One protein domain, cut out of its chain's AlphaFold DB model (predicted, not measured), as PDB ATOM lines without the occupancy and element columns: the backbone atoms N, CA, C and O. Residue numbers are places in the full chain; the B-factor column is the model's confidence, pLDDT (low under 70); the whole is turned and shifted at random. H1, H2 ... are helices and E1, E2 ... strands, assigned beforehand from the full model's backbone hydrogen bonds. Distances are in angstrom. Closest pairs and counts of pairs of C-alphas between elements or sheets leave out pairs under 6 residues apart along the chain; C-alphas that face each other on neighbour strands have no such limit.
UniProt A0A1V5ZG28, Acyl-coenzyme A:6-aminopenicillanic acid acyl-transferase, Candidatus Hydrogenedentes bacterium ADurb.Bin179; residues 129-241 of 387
ATOM      1  N   HIS A 129     -39.873  27.959 -27.399       92.56
ATOM      2  CA  HIS A 129     -39.057  29.078 -26.919       92.56
ATOM      3  C   HIS A 129     -38.835  29.096 -25.388       92.56
ATOM      4  O   HIS A 129     -37.687  29.299 -25.013       92.56
ATOM      5  N   PRO A 130     -39.801  28.740 -24.506       94.81
ATOM      6  CA  PRO A 130     -39.542  28.774 -23.062       94.81
ATOM      7  C   PRO A 130     -38.509  27.725 -22.626       94.81
ATOM      8  O   PRO A 130     -37.680  27.963 -21.754       94.81
ATOM      9  N   PHE A 131     -38.501  26.553 -23.275       95.38
ATOM     10  CA  PHE A 131     -37.466  25.546 -23.038       95.38
ATOM     11  C   PHE A 131     -36.114  25.960 -23.618       95.38
ATOM     12  O   PHE A 131     -35.089  25.565 -23.065       95.38
ATOM     13  N   GLN A 132     -36.106  26.726 -24.716       94.31
ATOM     14  CA  GLN A 132     -34.888  27.312 -25.277       94.31
ATOM     15  C   GLN A 132     -34.313  28.372 -24.332       94.31
ATOM     16  O   GLN A 132     -33.130  28.319 -24.022       94.31
ATOM     17  N   GLU A 133     -35.123  29.271 -23.793       94.25
ATOM     18  CA  GLU A 133     -34.661  30.246 -22.800       94.25
ATOM     19  C   GLU A 133     -34.136  29.555 -21.547       94.25
ATOM     20  O   GLU A 133     -32.993  29.784 -21.162       94.25
ATOM     21  N   ASN A 134     -34.889  28.605 -20.988       96.19
ATOM     22  CA  ASN A 134     -34.470  27.878 -19.792       96.19
ATOM     23  C   ASN A 134     -33.109  27.176 -19.961       96.19
ATOM     24  O   ASN A 134     -32.250  27.244 -19.082       96.19
ATOM     25  N   THR A 135     -32.886  26.488 -21.086       96.50
ATOM     26  CA  THR A 135     -31.620  25.772 -21.322       96.50
ATOM     27  C   THR A 135     -30.436  26.713 -21.546       96.50
ATOM     28  O   THR A 135     -29.329  26.384 -21.108       96.50
ATOM     29  N   HIS A 136     -30.648  27.865 -22.191       96.12
ATOM     30  CA  HIS A 136     -29.602  28.866 -22.409       96.12
ATOM     31  C   HIS A 136     -29.309  29.660 -21.131       96.12
ATOM     32  O   HIS A 136     -28.140  29.851 -20.815       96.12
ATOM     33  N   GLY A 137     -30.330  30.021 -20.350       97.06
ATOM     34  CA  GLY A 137     -30.165  30.684 -19.055       97.06
ATOM     35  C   GLY A 137     -29.337  29.830 -18.099       97.06
ATOM     36  O   GLY A 137     -28.275  30.245 -17.646       97.06
ATOM     37  N   ARG A 138     -29.717  28.564 -17.893       97.81
ATOM     38  CA  ARG A 138     -28.923  27.644 -17.056       97.81
ATOM     39  C   ARG A 138     -27.485  27.477 -17.544       97.81
ATOM     40  O   ARG A 138     -26.578  27.358 -16.730       97.81
ATOM     41  N   PHE A 139     -27.271  27.450 -18.859       97.50
ATOM     42  CA  PHE A 139     -25.932  27.333 -19.434       97.50
ATOM     43  C   PHE A 139     -25.091  28.582 -19.174       97.50
ATOM     44  O   PHE A 139     -23.944  28.454 -18.753       97.50
ATOM     45  N   GLN A 140     -25.672  29.766 -19.382       97.69
ATOM     46  CA  GLN A 140     -25.036  31.040 -19.074       97.69
ATOM     47  C   GLN A 140     -24.658  31.084 -17.592       97.69
ATOM     48  O   GLN A 140     -23.491  31.283 -17.267       97.69
ATOM     49  N   ARG A 141     -25.617  30.799 -16.703       98.06
ATOM     50  CA  ARG A 141     -25.404  30.885 -15.258       98.06
ATOM     51  C   ARG A 141     -24.345  29.905 -14.753       98.06
ATOM     52  O   ARG A 141     -23.480  30.288 -13.975       98.06
ATOM     53  N   LEU A 142     -24.363  28.655 -15.225       97.31
ATOM     54  CA  LEU A 142     -23.327  27.672 -14.881       97.31
ATOM     55  C   LEU A 142     -21.944  28.083 -15.392       97.31
ATOM     56  O   LEU A 142     -20.958  27.880 -14.691       97.31
ATOM     57  N   THR A 143     -21.866  28.662 -16.592       96.88
ATOM     58  CA  THR A 143     -20.601  29.165 -17.148       96.88
ATOM     59  C   THR A 143     -20.045  30.313 -16.303       96.88
ATOM     60  O   THR A 143     -18.875  30.276 -15.941       96.88
ATOM     61  N   GLU A 144     -20.882  31.287 -15.928       97.06
ATOM     62  CA  GLU A 144     -20.497  32.400 -15.043       97.06
ATOM     63  C   GLU A 144     -19.959  31.895 -13.699       97.06
ATOM     64  O   GLU A 144     -18.882  32.290 -13.264       97.06
ATOM     65  N   LEU A 145     -20.679  30.971 -13.063       97.00
ATOM     66  CA  LEU A 145     -20.288  30.431 -11.766       97.00
ATOM     67  C   LEU A 145     -18.978  29.627 -11.814       97.00
ATOM     68  O   LEU A 145     -18.173  29.688 -10.884       97.00
ATOM     69  N   LEU A 146     -18.760  28.851 -12.881       95.81
ATOM     70  CA  LEU A 146     -17.511  28.107 -13.060       95.81
ATOM     71  C   LEU A 146     -16.337  29.034 -13.378       95.81
ATOM     72  O   LEU A 146     -15.232  28.772 -12.908       95.81
ATOM     73  N   GLU A 147     -16.572  30.128 -14.106       95.12
ATOM     74  CA  GLU A 147     -15.572  31.176 -14.323       95.12
ATOM     75  C   GLU A 147     -15.152  31.821 -12.995       95.12
ATOM     76  O   GLU A 147     -13.964  31.927 -12.700       95.12
ATOM     77  N   GLU A 148     -16.116  32.182 -12.143       94.81
ATOM     78  CA  GLU A 148     -15.854  32.747 -10.810       94.81
ATOM     79  C   GLU A 148     -15.032  31.801  -9.914       94.81
ATOM     80  O   GLU A 148     -14.261  32.251  -9.061       94.81
ATOM     81  N   LYS A 149     -15.186  30.486 -10.107       93.81
ATOM     82  CA  LYS A 149     -14.514  29.425  -9.339       93.81
ATOM     83  C   LYS A 149     -13.293  28.832 -10.038       93.81
ATOM     84  O   LYS A 149     -12.693  27.881  -9.527       93.81
ATOM     85  N   ARG A 150     -12.890  29.385 -11.181       91.75
ATOM     86  CA  ARG A 150     -11.790  28.875 -11.998       91.75
ATOM     87  C   ARG A 150     -10.513  28.694 -11.174       91.75
ATOM     88  O   ARG A 150     -10.055  29.602 -10.483       91.75
ATOM     89  N   GLY A 151      -9.940  27.493 -11.250       90.12
ATOM     90  CA  GLY A 151      -8.719  27.117 -10.528       90.12
ATOM     91  C   GLY A 151      -8.872  26.935  -9.011       90.12
ATOM     92  O   GLY A 151      -7.901  26.554  -8.367       90.12
ATOM     93  N   ASN A 152     -10.061  27.169  -8.446       92.50
ATOM     94  CA  ASN A 152     -10.342  27.087  -7.007       92.50
ATOM     95  C   ASN A 152     -11.589  26.238  -6.698       92.50
ATOM     96  O   ASN A 152     -12.188  26.399  -5.637       92.50
ATOM     97  N   LEU A 153     -12.009  25.379  -7.630       92.88
ATOM     98  CA  LEU A 153     -13.186  24.535  -7.459       92.88
ATOM     99  C   LEU A 153     -12.900  23.411  -6.455       92.88
ATOM    100  O   LEU A 153     -11.909  22.692  -6.583       92.88
ATOM    101  N   SER A 154     -13.795  23.252  -5.486       94.50
ATOM    102  CA  SER A 154     -13.777  22.202  -4.465       94.50
ATOM    103  C   SER A 154     -15.065  21.366  -4.507       94.50
ATOM    104  O   SER A 154     -16.072  21.826  -5.059       94.50
ATOM    105  N   PRO A 155     -15.085  20.147  -3.937       95.38
ATOM    106  CA  PRO A 155     -16.311  19.352  -3.840       95.38
ATOM    107  C   PRO A 155     -17.475  20.098  -3.166       95.38
ATOM    108  O   PRO A 155     -18.616  19.988  -3.615       95.38
ATOM    109  N   GLU A 156     -17.189  20.913  -2.148       95.12
ATOM    110  CA  GLU A 156     -18.155  21.728  -1.400       95.12
ATOM    111  C   GLU A 156     -18.845  22.794  -2.263       95.12
ATOM    112  O   GLU A 156     -19.961  23.215  -1.951       95.12
ATOM    113  N   ASP A 157     -18.224  23.219  -3.366       96.69
ATOM    114  CA  ASP A 157     -18.856  24.137  -4.311       96.69
ATOM    115  C   ASP A 157     -19.967  23.444  -5.113       96.69
ATOM    116  O   ASP A 157     -20.931  24.090  -5.518       96.69
ATOM    117  N   GLY A 158     -19.883  22.125  -5.318       97.00
ATOM    118  CA  GLY A 158     -20.830  21.361  -6.133       97.00
ATOM    119  C   GLY A 158     -22.301  21.572  -5.740       97.00
ATOM    120  O   GLY A 158     -23.090  21.992  -6.593       97.00
ATOM    121  N   PRO A 159     -22.696  21.352  -4.470       97.44
ATOM    122  CA  PRO A 159     -24.060  21.604  -3.999       97.44
ATOM    123  C   PRO A 159     -24.518  23.059  -4.150       97.44
ATOM    124  O   PRO A 159     -25.693  23.303  -4.423       97.44
ATOM    125  N   VAL A 160     -23.608  24.028  -4.003       97.12
ATOM    126  CA  VAL A 160     -23.901  25.460  -4.179       97.12
ATOM    127  C   VAL A 160     -24.195  25.766  -5.648       97.12
ATOM    128  O   VAL A 160     -25.215  26.379  -5.954       97.12
ATOM    129  N   LEU A 161     -23.347  25.281  -6.558       97.69
ATOM    130  CA  LEU A 161     -23.487  25.480  -8.001       97.69
ATOM    131  C   LEU A 161     -24.748  24.814  -8.561       97.69
ATOM    132  O   LEU A 161     -25.506  25.432  -9.306       97.69
ATOM    133  N   LEU A 162     -24.991  23.554  -8.191       97.06
ATOM    134  CA  LEU A 162     -26.147  22.775  -8.654       97.06
ATOM    135  C   LEU A 162     -27.469  23.248  -8.026       97.06
ATOM    136  O   LEU A 162     -28.540  22.955  -8.562       97.06
ATOM    137  N   GLY A 163     -27.387  23.960  -6.901       96.81
ATOM    138  CA  GLY A 163     -28.507  24.580  -6.205       96.81
ATOM    139  C   GLY A 163     -28.786  26.032  -6.611       96.81
ATOM    140  O   GLY A 163     -29.742  26.595  -6.089       96.81
ATOM    141  N   ASP A 164     -27.998  26.649  -7.502       98.12
ATOM    142  CA  ASP A 164     -28.093  28.092  -7.778       98.12
ATOM    143  C   ASP A 164     -29.487  28.516  -8.285       98.12
ATOM    144  O   ASP A 164     -30.070  27.940  -9.213       98.12
ATOM    145  N   CYS A 165     -30.005  29.561  -7.638       97.56
ATOM    146  CA  CYS A 165     -31.353  30.094  -7.816       97.56
ATOM    147  C   CYS A 165     -31.370  31.470  -8.504       97.56
ATOM    148  O   CYS A 165     -32.388  32.162  -8.452       97.56
ATOM    149  N   ILE A 166     -30.265  31.922  -9.105       97.75
ATOM    150  CA  ILE A 166     -30.237  33.194  -9.832       97.75
ATOM    151  C   ILE A 166     -30.733  32.964 -11.257       97.75
ATOM    152  O   ILE A 166     -30.186  32.155 -12.004       97.75
ATOM    153  N   ASP A 167     -31.765  33.710 -11.646       97.19
ATOM    154  CA  ASP A 167     -32.196  33.777 -13.038       97.19
ATOM    155  C   ASP A 167     -31.303  34.795 -13.766       97.19
ATOM    156  O   ASP A 167     -31.309  35.976 -13.396       97.19
ATOM    157  N   PRO A 168     -30.513  34.378 -14.769       97.50
ATOM    158  CA  PRO A 168     -29.542  35.248 -15.426       97.50
ATOM    159  C   PRO A 168     -30.188  36.317 -16.313       97.50
ATOM    160  O   PRO A 168     -29.581  37.364 -16.529       97.50
ATOM    161  N   PHE A 169     -31.414  36.105 -16.800       96.25
ATOM    162  CA  PHE A 169     -32.128  37.115 -17.591       96.25
ATOM    163  C   PHE A 169     -32.730  38.198 -16.697       96.25
ATOM    164  O   PHE A 169     -32.891  39.351 -17.097       96.25
ATOM    165  N   GLU A 170     -33.005  37.842 -15.447       95.69
ATOM    166  CA  GLU A 170     -33.556  38.746 -14.446       95.69
ATOM    167  C   GLU A 170     -32.497  39.310 -13.492       95.69
ATOM    168  O   GLU A 170     -32.761  40.280 -12.777       95.69
ATOM    169  N   GLY A 171     -31.292  38.735 -13.473       95.81
ATOM    170  CA  GLY A 171     -30.184  39.127 -12.603       95.81
ATOM    171  C   GLY A 171     -30.580  39.165 -11.127       95.81
ATOM    172  O   GLY A 171     -30.181  40.083 -10.403       95.81
ATOM    173  N   ARG A 172     -31.465  38.256 -10.707       95.56
ATOM    174  CA  ARG A 172     -31.986  38.177  -9.340       95.56
ATOM    175  C   ARG A 172     -32.404  36.752  -9.004       95.56
ATOM    176  O   ARG A 172     -32.652  35.937  -9.891       95.56
ATOM    177  N   LYS A 173     -32.496  36.479  -7.708       96.44
ATOM    178  CA  LYS A 173     -32.936  35.189  -7.187       96.44
ATOM    179  C   LYS A 173     -34.410  34.926  -7.504       96.44
ATOM    180  O   LYS A 173     -35.228  35.842  -7.411       96.44
ATOM    181  N   ARG A 174     -34.724  33.675  -7.838       95.38
ATOM    182  CA  ARG A 174     -36.073  33.122  -8.012       95.38
ATOM    183  C   ARG A 174     -36.155  31.736  -7.388       95.38
ATOM    184  O   ARG A 174     -35.136  31.096  -7.155       95.38
ATOM    185  N   VAL A 175     -37.370  31.251  -7.166       95.38
ATOM    186  CA  VAL A 175     -37.605  29.871  -6.698       95.38
ATOM    187  C   VAL A 175     -37.944  28.907  -7.840       95.38
ATOM    188  O   VAL A 175     -37.910  27.696  -7.659       95.38
ATOM    189  N   THR A 176     -38.255  29.430  -9.028       94.00
ATOM    190  CA  THR A 176     -38.551  28.649 -10.237       94.00
ATOM    191  C   THR A 176     -38.281  29.481 -11.501       94.00
ATOM    192  O   THR A 176     -38.007  30.678 -11.415       94.00
ATOM    193  N   GLY A 177     -38.331  28.857 -12.682       91.19
ATOM    194  CA  GLY A 177     -38.055  29.493 -13.973       91.19
ATOM    195  C   GLY A 177     -36.689  29.117 -14.553       91.19
ATOM    196  O   GLY A 177     -36.283  27.954 -14.525       91.19
ATOM    197  N   SER A 178     -35.978  30.089 -15.124       94.56
ATOM    198  CA  SER A 178     -34.711  29.886 -15.849       94.56
ATOM    199  C   SER A 178     -33.480  29.808 -14.931       94.56
ATOM    200  O   SER A 178     -32.440  30.389 -15.226       94.56
ATOM    201  N   ILE A 179     -33.591  29.059 -13.830       96.75
ATOM    202  CA  ILE A 179     -32.549  28.880 -12.801       96.75
ATOM    203  C   ILE A 179     -31.887  27.499 -12.887       96.75
ATOM    204  O   ILE A 179     -32.472  26.561 -13.435       96.75
ATOM    205  N   VAL A 180     -30.668  27.350 -12.350       97.50
ATOM    206  CA  VAL A 180     -29.931  26.069 -12.359       97.50
ATOM    207  C   VAL A 180     -30.662  25.009 -11.540       97.50
ATOM    208  O   VAL A 180     -30.854  23.891 -12.033       97.50
ATOM    209  N   ALA A 181     -31.121  25.380 -10.342       96.25
ATOM    210  CA  ALA A 181     -31.945  24.550  -9.473       96.25
ATOM    211  C   ALA A 181     -33.372  24.399 -10.008       96.25
ATOM    212  O   ALA A 181     -34.342  24.913  -9.454       96.25
ATOM    213  N   ALA A 182     -33.497  23.692 -11.128       91.31
ATOM    214  CA  ALA A 182     -34.785  23.409 -11.721       91.31
ATOM    215  C   ALA A 182     -35.656  22.632 -10.724       91.31
ATOM    216  O   ALA A 182     -35.231  21.606 -10.187       91.31
ATOM    217  N   MET A 183     -36.903  23.074 -10.555       89.38
ATOM    218  CA  MET A 183     -37.884  22.430  -9.673       89.38
ATOM    219  C   MET A 183     -38.091  20.944  -9.986       89.38
ATOM    220  O   MET A 183     -38.608  20.206  -9.163       89.38
ATOM    221  N   ASN A 184     -37.719  20.502 -11.195       91.31
ATOM    222  CA  ASN A 184     -37.866  19.126 -11.626       91.31
ATOM    223  C   ASN A 184     -36.637  18.236 -11.419       91.31
ATOM    224  O   ASN A 184     -36.550  17.147 -11.996       91.31
ATOM    225  N   ASN A 185     -35.684  18.685 -10.605       94.31
ATOM    226  CA  ASN A 185     -34.471  17.944 -10.316       94.31
ATOM    227  C   ASN A 185     -34.741  16.768  -9.356       94.31
ATOM    228  O   ASN A 185     -34.945  16.944  -8.159       94.31
ATOM    229  N   VAL A 186     -34.704  15.545  -9.893       92.44
ATOM    230  CA  VAL A 186     -34.840  14.285  -9.126       92.44
ATOM    231  C   VAL A 186     -33.499  13.661  -8.732       92.44
ATOM    232  O   VAL A 186     -33.461  12.690  -7.981       92.44
ATOM    233  N   GLN A 187     -32.394  14.163  -9.287       93.38
ATOM    234  CA  GLN A 187     -31.054  13.652  -9.036       93.38
ATOM    235  C   GLN A 187     -30.020  14.760  -9.239       93.38
ATOM    236  O   GLN A 187     -29.988  15.409 -10.285       93.38
ATOM    237  N   SER A 188     -29.137  14.914  -8.255       95.50
ATOM    238  CA  SER A 188     -28.005  15.835  -8.287       95.50
ATOM    239  C   SER A 188     -26.793  15.140  -7.675       95.50
ATOM    240  O   SER A 188     -26.913  14.511  -6.621       95.50
ATOM    241  N   VAL A 189     -25.660  15.164  -8.379       95.12
ATOM    242  CA  VAL A 189     -24.475  14.359  -8.050       95.12
ATOM    243  C   VAL A 189     -23.220  15.206  -8.206       95.12
ATOM    244  O   VAL A 189     -23.068  15.908  -9.203       95.12
ATOM    245  N   VAL A 190     -22.314  15.090  -7.241       96.25
ATOM    246  CA  VAL A 190     -20.961  15.651  -7.276       96.25
ATOM    247  C   VAL A 190     -19.987  14.483  -7.279       96.25
ATOM    248  O   VAL A 190     -20.084  13.601  -6.431       96.25
ATOM    249  N   LEU A 191     -19.068  14.442  -8.240       94.12
ATOM    250  CA  LEU A 191     -18.017  13.428  -8.291       94.12
ATOM    251  C   LEU A 191     -16.663  14.104  -8.078       94.12
ATOM    252  O   LEU A 191     -16.324  15.015  -8.831       94.12
ATOM    253  N   SER A 192     -15.886  13.609  -7.113       94.62
ATOM    254  CA  SER A 192     -14.463  13.920  -6.954       94.62
ATOM    255  C   SER A 192     -13.647  12.622  -7.013       94.62
ATOM    256  O   SER A 192     -13.422  11.959  -5.999       94.62
ATOM    257  N   PRO A 193     -13.232  12.197  -8.219       89.62
ATOM    258  CA  PRO A 193     -12.538  10.927  -8.405       89.62
ATOM    259  C   PRO A 193     -11.170  10.855  -7.719       89.62
ATOM    260  O   PRO A 193     -10.763   9.770  -7.316       89.62
ATOM    261  N   GLU A 194     -10.456  11.980  -7.589       89.06
ATOM    262  CA  GLU A 194      -9.158  12.021  -6.893       89.06
ATOM    263  C   GLU A 194      -9.300  11.768  -5.388       89.06
ATOM    264  O   GLU A 194      -8.425  11.143  -4.791       89.06
ATOM    265  N   ASP A 195     -10.434  12.171  -4.813       93.44
ATOM    266  CA  ASP A 195     -10.782  11.940  -3.409       93.44
ATOM    267  C   ASP A 195     -11.461  10.578  -3.185       93.44
ATOM    268  O   ASP A 195     -11.892  10.270  -2.074       93.44
ATOM    269  N   ASP A 196     -11.575   9.753  -4.236       93.56
ATOM    270  CA  ASP A 196     -12.319   8.492  -4.225       93.56
ATOM    271  C   ASP A 196     -13.773   8.679  -3.751       93.56
ATOM    272  O   ASP A 196     -14.327   7.840  -3.038       93.56
ATOM    273  N   ALA A 197     -14.397   9.798  -4.138       95.94
ATOM    274  CA  ALA A 197     -15.648  10.259  -3.551       95.94
ATOM    275  C   ALA A 197     -16.730  10.632  -4.577       95.94
ATOM    276  O   ALA A 197     -16.491  11.257  -5.613       95.94
ATOM    277  N   LEU A 198     -17.963  10.265  -4.248       95.56
ATOM    278  CA  LEU A 198     -19.179  10.629  -4.960       95.56
ATOM    279  C   LEU A 198     -20.225  11.043  -3.937       95.56
ATOM    280  O   LEU A 198     -20.511  10.292  -3.012       95.56
ATOM    281  N   TRP A 199     -20.855  12.194  -4.135       97.31
ATOM    282  CA  TRP A 199     -21.947  12.652  -3.291       97.31
ATOM    283  C   TRP A 199     -23.236  12.780  -4.084       97.31
ATOM    284  O   TRP A 199     -23.242  13.301  -5.198       97.31
ATOM    285  N   MET A 200     -24.341  12.332  -3.499       95.69
ATOM    286  CA  MET A 200     -25.671  12.442  -4.093       95.69
ATOM    287  C   MET A 200     -26.582  13.259  -3.196       95.69
ATOM    288  O   MET A 200     -26.695  12.965  -2.007       95.69
ATOM    289  N   ALA A 201     -27.284  14.235  -3.767       96.38
ATOM    290  CA  ALA A 201     -28.303  14.978  -3.042       96.38
ATOM    291  C   ALA A 201     -29.316  14.029  -2.387       96.38
ATOM    292  O   ALA A 201     -29.786  13.070  -3.008       96.38
ATOM    293  N   HIS A 202     -29.631  14.295  -1.123       95.19
ATOM    294  CA  HIS A 202     -30.497  13.461  -0.308       95.19
ATOM    295  C   HIS A 202     -31.593  14.298   0.343       95.19
ATOM    296  O   HIS A 202     -31.305  15.218   1.104       95.19
ATOM    297  N   GLY A 203     -32.839  13.898   0.114       93.12
ATOM    298  CA  GLY A 203     -34.015  14.500   0.722       93.12
ATOM    299  C   GLY A 203     -35.199  14.460  -0.230       93.12
ATOM    300  O   GLY A 203     -35.226  13.640  -1.156       93.12
ATOM    301  N   ASP A 204     -36.159  15.340   0.019       90.00
ATOM    302  CA  ASP A 204     -37.366  15.446  -0.788       90.00
ATOM    303  C   ASP A 204     -37.080  16.147  -2.118       90.00
ATOM    304  O   ASP A 204     -36.025  16.731  -2.356       90.00
ATOM    305  N   TYR A 205     -38.010  16.044  -3.047       86.94
ATOM    306  CA  TYR A 205     -37.918  16.736  -4.321       86.94
ATOM    307  C   TYR A 205     -38.126  18.256  -4.147       86.94
ATOM    308  O   TYR A 205     -38.939  18.616  -3.305       86.94
ATOM    309  N   PRO A 206     -37.448  19.132  -4.922       93.62
ATOM    310  CA  PRO A 206     -36.303  18.899  -5.799       93.62
ATOM    311  C   PRO A 206     -35.025  18.647  -5.004       93.62
ATOM    312  O   PRO A 206     -34.608  19.437  -4.153       93.62
ATOM    313  N   VAL A 207     -34.324  17.567  -5.346       95.19
ATOM    314  CA  VAL A 207     -33.227  17.079  -4.502       95.19
ATOM    315  C   VAL A 207     -32.055  18.062  -4.438       95.19
ATOM    316  O   VAL A 207     -31.431  18.189  -3.388       95.19
ATOM    317  N   CYS A 208     -31.790  18.823  -5.506       95.50
ATOM    318  CA  CYS A 208     -30.682  19.783  -5.557       95.50
ATOM    319  C   CYS A 208     -30.784  20.947  -4.556       95.50
ATOM    320  O   CYS A 208     -29.773  21.598  -4.303       95.50
ATOM    321  N   LEU A 209     -31.961  21.193  -3.971       95.75
ATOM    322  CA  LEU A 209     -32.189  22.251  -2.980       95.75
ATOM    323  C   LEU A 209     -32.184  21.742  -1.530       95.75
ATOM    324  O   LEU A 209     -32.445  22.516  -0.607       95.75
ATOM    325  N   ASN A 210     -31.892  20.462  -1.305       94.56
ATOM    326  CA  ASN A 210     -31.838  19.896   0.043       94.56
ATOM    327  C   ASN A 210     -30.530  20.228   0.751       94.56
ATOM    328  O   ASN A 210     -29.522  20.559   0.133       94.56
ATOM    329  N   ASP A 211     -30.553  20.080   2.073       94.81
ATOM    330  CA  ASP A 211     -29.475  20.514   2.960       94.81
ATOM    331  C   ASP A 211     -28.327  19.500   3.068       94.81
ATOM    332  O   ASP A 211     -27.381  19.718   3.827       94.81
ATOM    333  N   ARG A 212     -28.392  18.388   2.323       96.19
ATOM    334  CA  ARG A 212     -27.436  17.288   2.445       96.19
ATOM    335  C   ARG A 212     -27.191  16.565   1.132       96.19
ATOM    336  O   ARG A 212     -28.125  16.166   0.440       96.19
ATOM    337  N   PHE A 213     -25.923  16.302   0.856       97.94
ATOM    338  CA  PHE A 213     -25.476  15.399  -0.190       97.94
ATOM    339  C   PHE A 213     -24.759  14.221   0.471       97.94
ATOM    340  O   PHE A 213     -23.695  14.384   1.066       97.94
ATOM    341  N   ARG A 214     -25.365  13.034   0.387       97.06
ATOM    342  CA  ARG A 214     -24.845  11.821   1.015       97.06
ATOM    343  C   ARG A 214     -23.580  11.349   0.313       97.06
ATOM    344  O   ARG A 214     -23.610  11.183  -0.908       97.06
ATOM    345  N   GLY A 215     -22.516  11.131   1.077       97.06
ATOM    346  CA  GLY A 215     -21.207  10.745   0.559       97.06
ATOM    347  C   GLY A 215     -21.018   9.239   0.403       97.06
ATOM    348  O   GLY A 215     -21.375   8.452   1.278       97.06
ATOM    349  N   PHE A 216     -20.390   8.848  -0.705       96.06
ATOM    350  CA  PHE A 216     -20.010   7.477  -1.011       96.06
ATOM    351  C   PHE A 216     -18.563   7.387  -1.496       96.06
ATOM    352  O   PHE A 216     -18.134   8.142  -2.367       96.06
ATOM    353  N   ARG A 217     -17.830   6.397  -0.991       95.56
ATOM    354  CA  ARG A 217     -16.520   6.002  -1.488       95.56
ATOM    355  C   ARG A 217     -16.678   5.211  -2.773       95.56
ATOM    356  O   ARG A 217     -17.263   4.124  -2.762       95.56
ATOM    357  N   ILE A 218     -16.112   5.707  -3.865       92.50
ATOM    358  CA  ILE A 218     -16.302   5.059  -5.154       92.50
ATOM    359  C   ILE A 218     -15.620   3.678  -5.162       92.50
ATOM    360  O   ILE A 218     -16.268   2.708  -5.561       92.50
ATOM    361  N   SER A 219     -14.390   3.551  -4.621       90.81
ATOM    362  CA  SER A 219     -13.610   2.291  -4.541       90.81
ATOM    363  C   SER A 219     -14.443   1.146  -3.986       90.81
ATOM    364  O   SER A 219     -14.564   0.080  -4.595       90.81
ATOM    365  N   ALA A 220     -15.103   1.429  -2.867       91.62
ATOM    366  CA  ALA A 220     -15.958   0.493  -2.172       91.62
ATOM    367  C   ALA A 220     -17.192   0.120  -3.009       91.62
ATOM    368  O   ALA A 220     -17.493  -1.069  -3.113       91.62
ATOM    369  N   LEU A 221     -17.852   1.081  -3.676       88.69
ATOM    370  CA  LEU A 221     -19.005   0.808  -4.553       88.69
ATOM    371  C   LEU A 221     -18.676  -0.203  -5.667       88.69
ATOM    372  O   LEU A 221     -19.522  -1.035  -5.992       88.69
ATOM    373  N   TRP A 222     -17.468  -0.170  -6.249       84.25
ATOM    374  CA  TRP A 222     -17.062  -1.181  -7.242       84.25
ATOM    375  C   TRP A 222     -16.733  -2.542  -6.620       84.25
ATOM    376  O   TRP A 222     -16.905  -3.575  -7.276       84.25
ATOM    377  N   GLU A 223     -16.207  -2.548  -5.394       84.88
ATOM    378  CA  GLU A 223     -15.856  -3.758  -4.641       84.88
ATOM    379  C   GLU A 223     -17.090  -4.475  -4.077       84.88
ATOM    380  O   GLU A 223     -17.015  -5.664  -3.769       84.88
ATOM    381  N   GLY A 224     -18.227  -3.781  -3.973       84.56
ATOM    382  CA  GLY A 224     -19.405  -4.305  -3.291       84.56
ATOM    383  C   GLY A 224     -19.247  -4.322  -1.763       84.56
ATOM    384  O   GLY A 224     -19.942  -5.079  -1.089       84.56
ATOM    385  N   ASP A 225     -18.302  -3.548  -1.216       88.88
ATOM    386  CA  ASP A 225     -17.999  -3.525   0.218       88.88
ATOM    387  C   ASP A 225     -18.874  -2.511   0.966       88.88
ATOM    388  O   ASP A 225     -18.475  -1.369   1.218       88.88
ATOM    389  N   GLU A 226     -20.076  -2.951   1.341       88.25
ATOM    390  CA  GLU A 226     -21.085  -2.132   2.027       88.25
ATOM    391  C   GLU A 226     -20.574  -1.478   3.319       88.25
ATOM    392  O   GLU A 226     -21.037  -0.400   3.687       88.25
ATOM    393  N   ASN A 227     -19.575  -2.067   3.987       92.06
ATOM    394  CA  ASN A 227     -19.020  -1.518   5.228       92.06
ATOM    395  C   ASN A 227     -18.108  -0.303   4.992       92.06
ATOM    396  O   ASN A 227     -17.698   0.356   5.949       92.06
ATOM    397  N   ARG A 228     -17.740  -0.038   3.734       92.25
ATOM    398  CA  ARG A 228     -16.810   1.027   3.334       92.25
ATOM    399  C   ARG A 228     -17.427   2.053   2.391       92.25
ATOM    400  O   ARG A 228     -16.688   2.941   1.957       92.25
ATOM    401  N   TYR A 229     -18.720   1.932   2.077       92.31
ATOM    402  CA  TYR A 229     -19.423   2.859   1.192       92.31
ATOM    403  C   TYR A 229     -19.480   4.260   1.772       92.31
ATOM    404  O   TYR A 229     -19.119   5.191   1.074       92.31
ATOM    405  N   ASP A 230     -19.929   4.428   3.011       95.12
ATOM    406  CA  ASP A 230     -20.194   5.766   3.532       95.12
ATOM    407  C   ASP A 230     -18.885   6.545   3.788       95.12
ATOM    408  O   ASP A 230     -17.900   6.019   4.324       95.12
ATOM    409  N   ILE A 231     -18.895   7.817   3.396       96.81
ATOM    410  CA  ILE A 231     -17.910   8.847   3.755       96.81
ATOM    411  C   ILE A 231     -18.666  10.061   4.309       96.81
ATOM    412  O   ILE A 231     -19.895  10.042   4.367       96.81
ATOM    413  N   ASP A 232     -17.950  11.109   4.713       97.06
ATOM    414  CA  ASP A 232     -18.590  12.325   5.213       97.06
ATOM    415  C   ASP A 232     -19.488  12.974   4.143       97.06
ATOM    416  O   ASP A 232     -19.140  13.055   2.959       97.06
ATOM    417  N   ASP A 233     -20.661  13.429   4.577       97.69
ATOM    418  CA  ASP A 233     -21.633  14.119   3.733       97.69
ATOM    419  C   ASP A 233     -21.160  15.542   3.400       97.69
ATOM    420  O   ASP A 233     -20.512  16.204   4.213       97.69
ATOM    421  N   LEU A 234     -21.570  16.051   2.236       97.94
ATOM    422  CA  LEU A 234     -21.468  17.478   1.934       97.94
ATOM    423  C   LEU A 234     -22.737  18.209   2.402       97.94
ATOM    424  O   LEU A 234     -23.846  17.665   2.282       97.94
ATOM    425  N   PRO A 235     -22.616  19.455   2.895       97.25
ATOM    426  CA  PRO A 235     -23.779  20.300   3.112       97.25
ATOM    427  C   PRO A 235     -24.441  20.644   1.773       97.25
ATOM    428  O   PRO A 235     -23.798  20.711   0.727       97.25
ATOM    429  N   GLY A 236     -25.746  20.879   1.809       95.44
ATOM    430  CA  GLY A 236     -26.481  21.432   0.681       95.44
ATOM    431  C   GLY A 236     -26.085  22.873   0.364       95.44
ATOM    432  O   GLY A 236     -25.443  23.555   1.161       95.44
ATOM    433  N   GLY A 237     -26.547  23.373  -0.784       93.12
ATOM    434  CA  GLY A 237     -26.253  24.740  -1.217       93.12
ATOM    435  C   GLY A 237     -26.892  25.837  -0.352       93.12
ATOM    436  O   GLY A 237     -26.477  26.988  -0.455       93.12
ATOM    437  N   GLY A 238     -27.902  25.512   0.468       92.94
ATOM    438  CA  GLY A 238     -28.531  26.454   1.408       92.94
ATOM    439  C   GLY A 238     -29.190  27.668   0.743       92.94
ATOM    440  O   GLY A 238     -29.256  28.737   1.343       92.94
ATOM    441  N   GLN A 239     -29.634  27.522  -0.508       94.00
ATOM    442  CA  GLN A 239     -30.003  28.655  -1.360       94.00
ATOM    443  C   GLN A 239     -31.349  29.275  -0.998       94.00
ATOM    444  O   GLN A 239     -31.528  30.465  -1.231       94.00
ATOM    445  N   LEU A 240     -32.283  28.508  -0.428       95.38
ATOM    446  CA  LEU A 240     -33.625  28.982  -0.083       95.38
ATOM    447  C   LEU A 240     -33.828  29.124   1.430       95.38
ATOM    448  O   LEU A 240     -33.469  28.227   2.202       95.38
ATOM    449  N   ASP A 241     -34.467  30.222   1.833       95.88
ATOM    450  CA  ASP A 241     -34.966  30.421   3.191       95.88
ATOM    451  C   ASP A 241     -36.284  29.659   3.443       95.88
ATOM    452  O   ASP A 241     -36.827  28.984   2.567       95.88
TER     453      ASP A 241
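This is residues 129 to 241 of the 387 residues of the protein "Acyl-coenzyme A:6-aminopenicillanic acid acyl-transferase" of Candidatus Hydrogenedentes bacterium ADurb.Bin179 (UniProt A0A1V5ZG28). A long helix, H1, forms one end; the short helix H2 lies between it and a strongly twisted sheet of four strands, and another short helix, H3, stands up from the sheet at the opposite end. Residues 163 to 188, with no named element, loop out to the H1 end before the sheet begins. The printed part has 113 residues, under half of them in named elements, in the order H1 H2 E1 E2 E3 H3 E4. The sheet order is E1 E2 E3 E4, antiparallel throughout; the class is mixed, helices and strands. The whole is compact, radius of gyration of the C-alphas 15.2 A, spanning 47 by 32 by 27 A.

H1, residues 129 to 148, is close to but not clearly touching H2, residues 157 to 162; the closest C-alphas, of Leu 145 and Leu 161, are 7.0 A apart. H2 is on the sheet at a height of 8.5 A. E1, residues 189 to 192, and E2, residues 197 to 201, form a hairpin, with N 190 and O 199 at 2.9 A. E3, residues 212 to 217, continues this meander, each strand the antiparallel neighbour of the one before; N 214 and O 200 are 2.7 A apart. H3, residues 218 to 223, stands up from the sheet. E4, residues 230 to 235, pairs with E3, N 213 and O 234 at 2.9 A. In H1, H2 and H3 every O i to N i+4 pair is within hydrogen-bond range.

H1 begins at C-alpha 129 (-39.057, 29.078, -26.919) and is 28.5 A long. E3 measures 16.2 A, and E4, 15.0 A, ends at C-alpha 235 (-23.779, 20.300, 3.112).

The farthest C-alphas, of His 129 and Asn 227, are 48.7 A apart. The printed part has no cut; the link from H2 to E1 is long. No printed residue is under 70 in pLDDT.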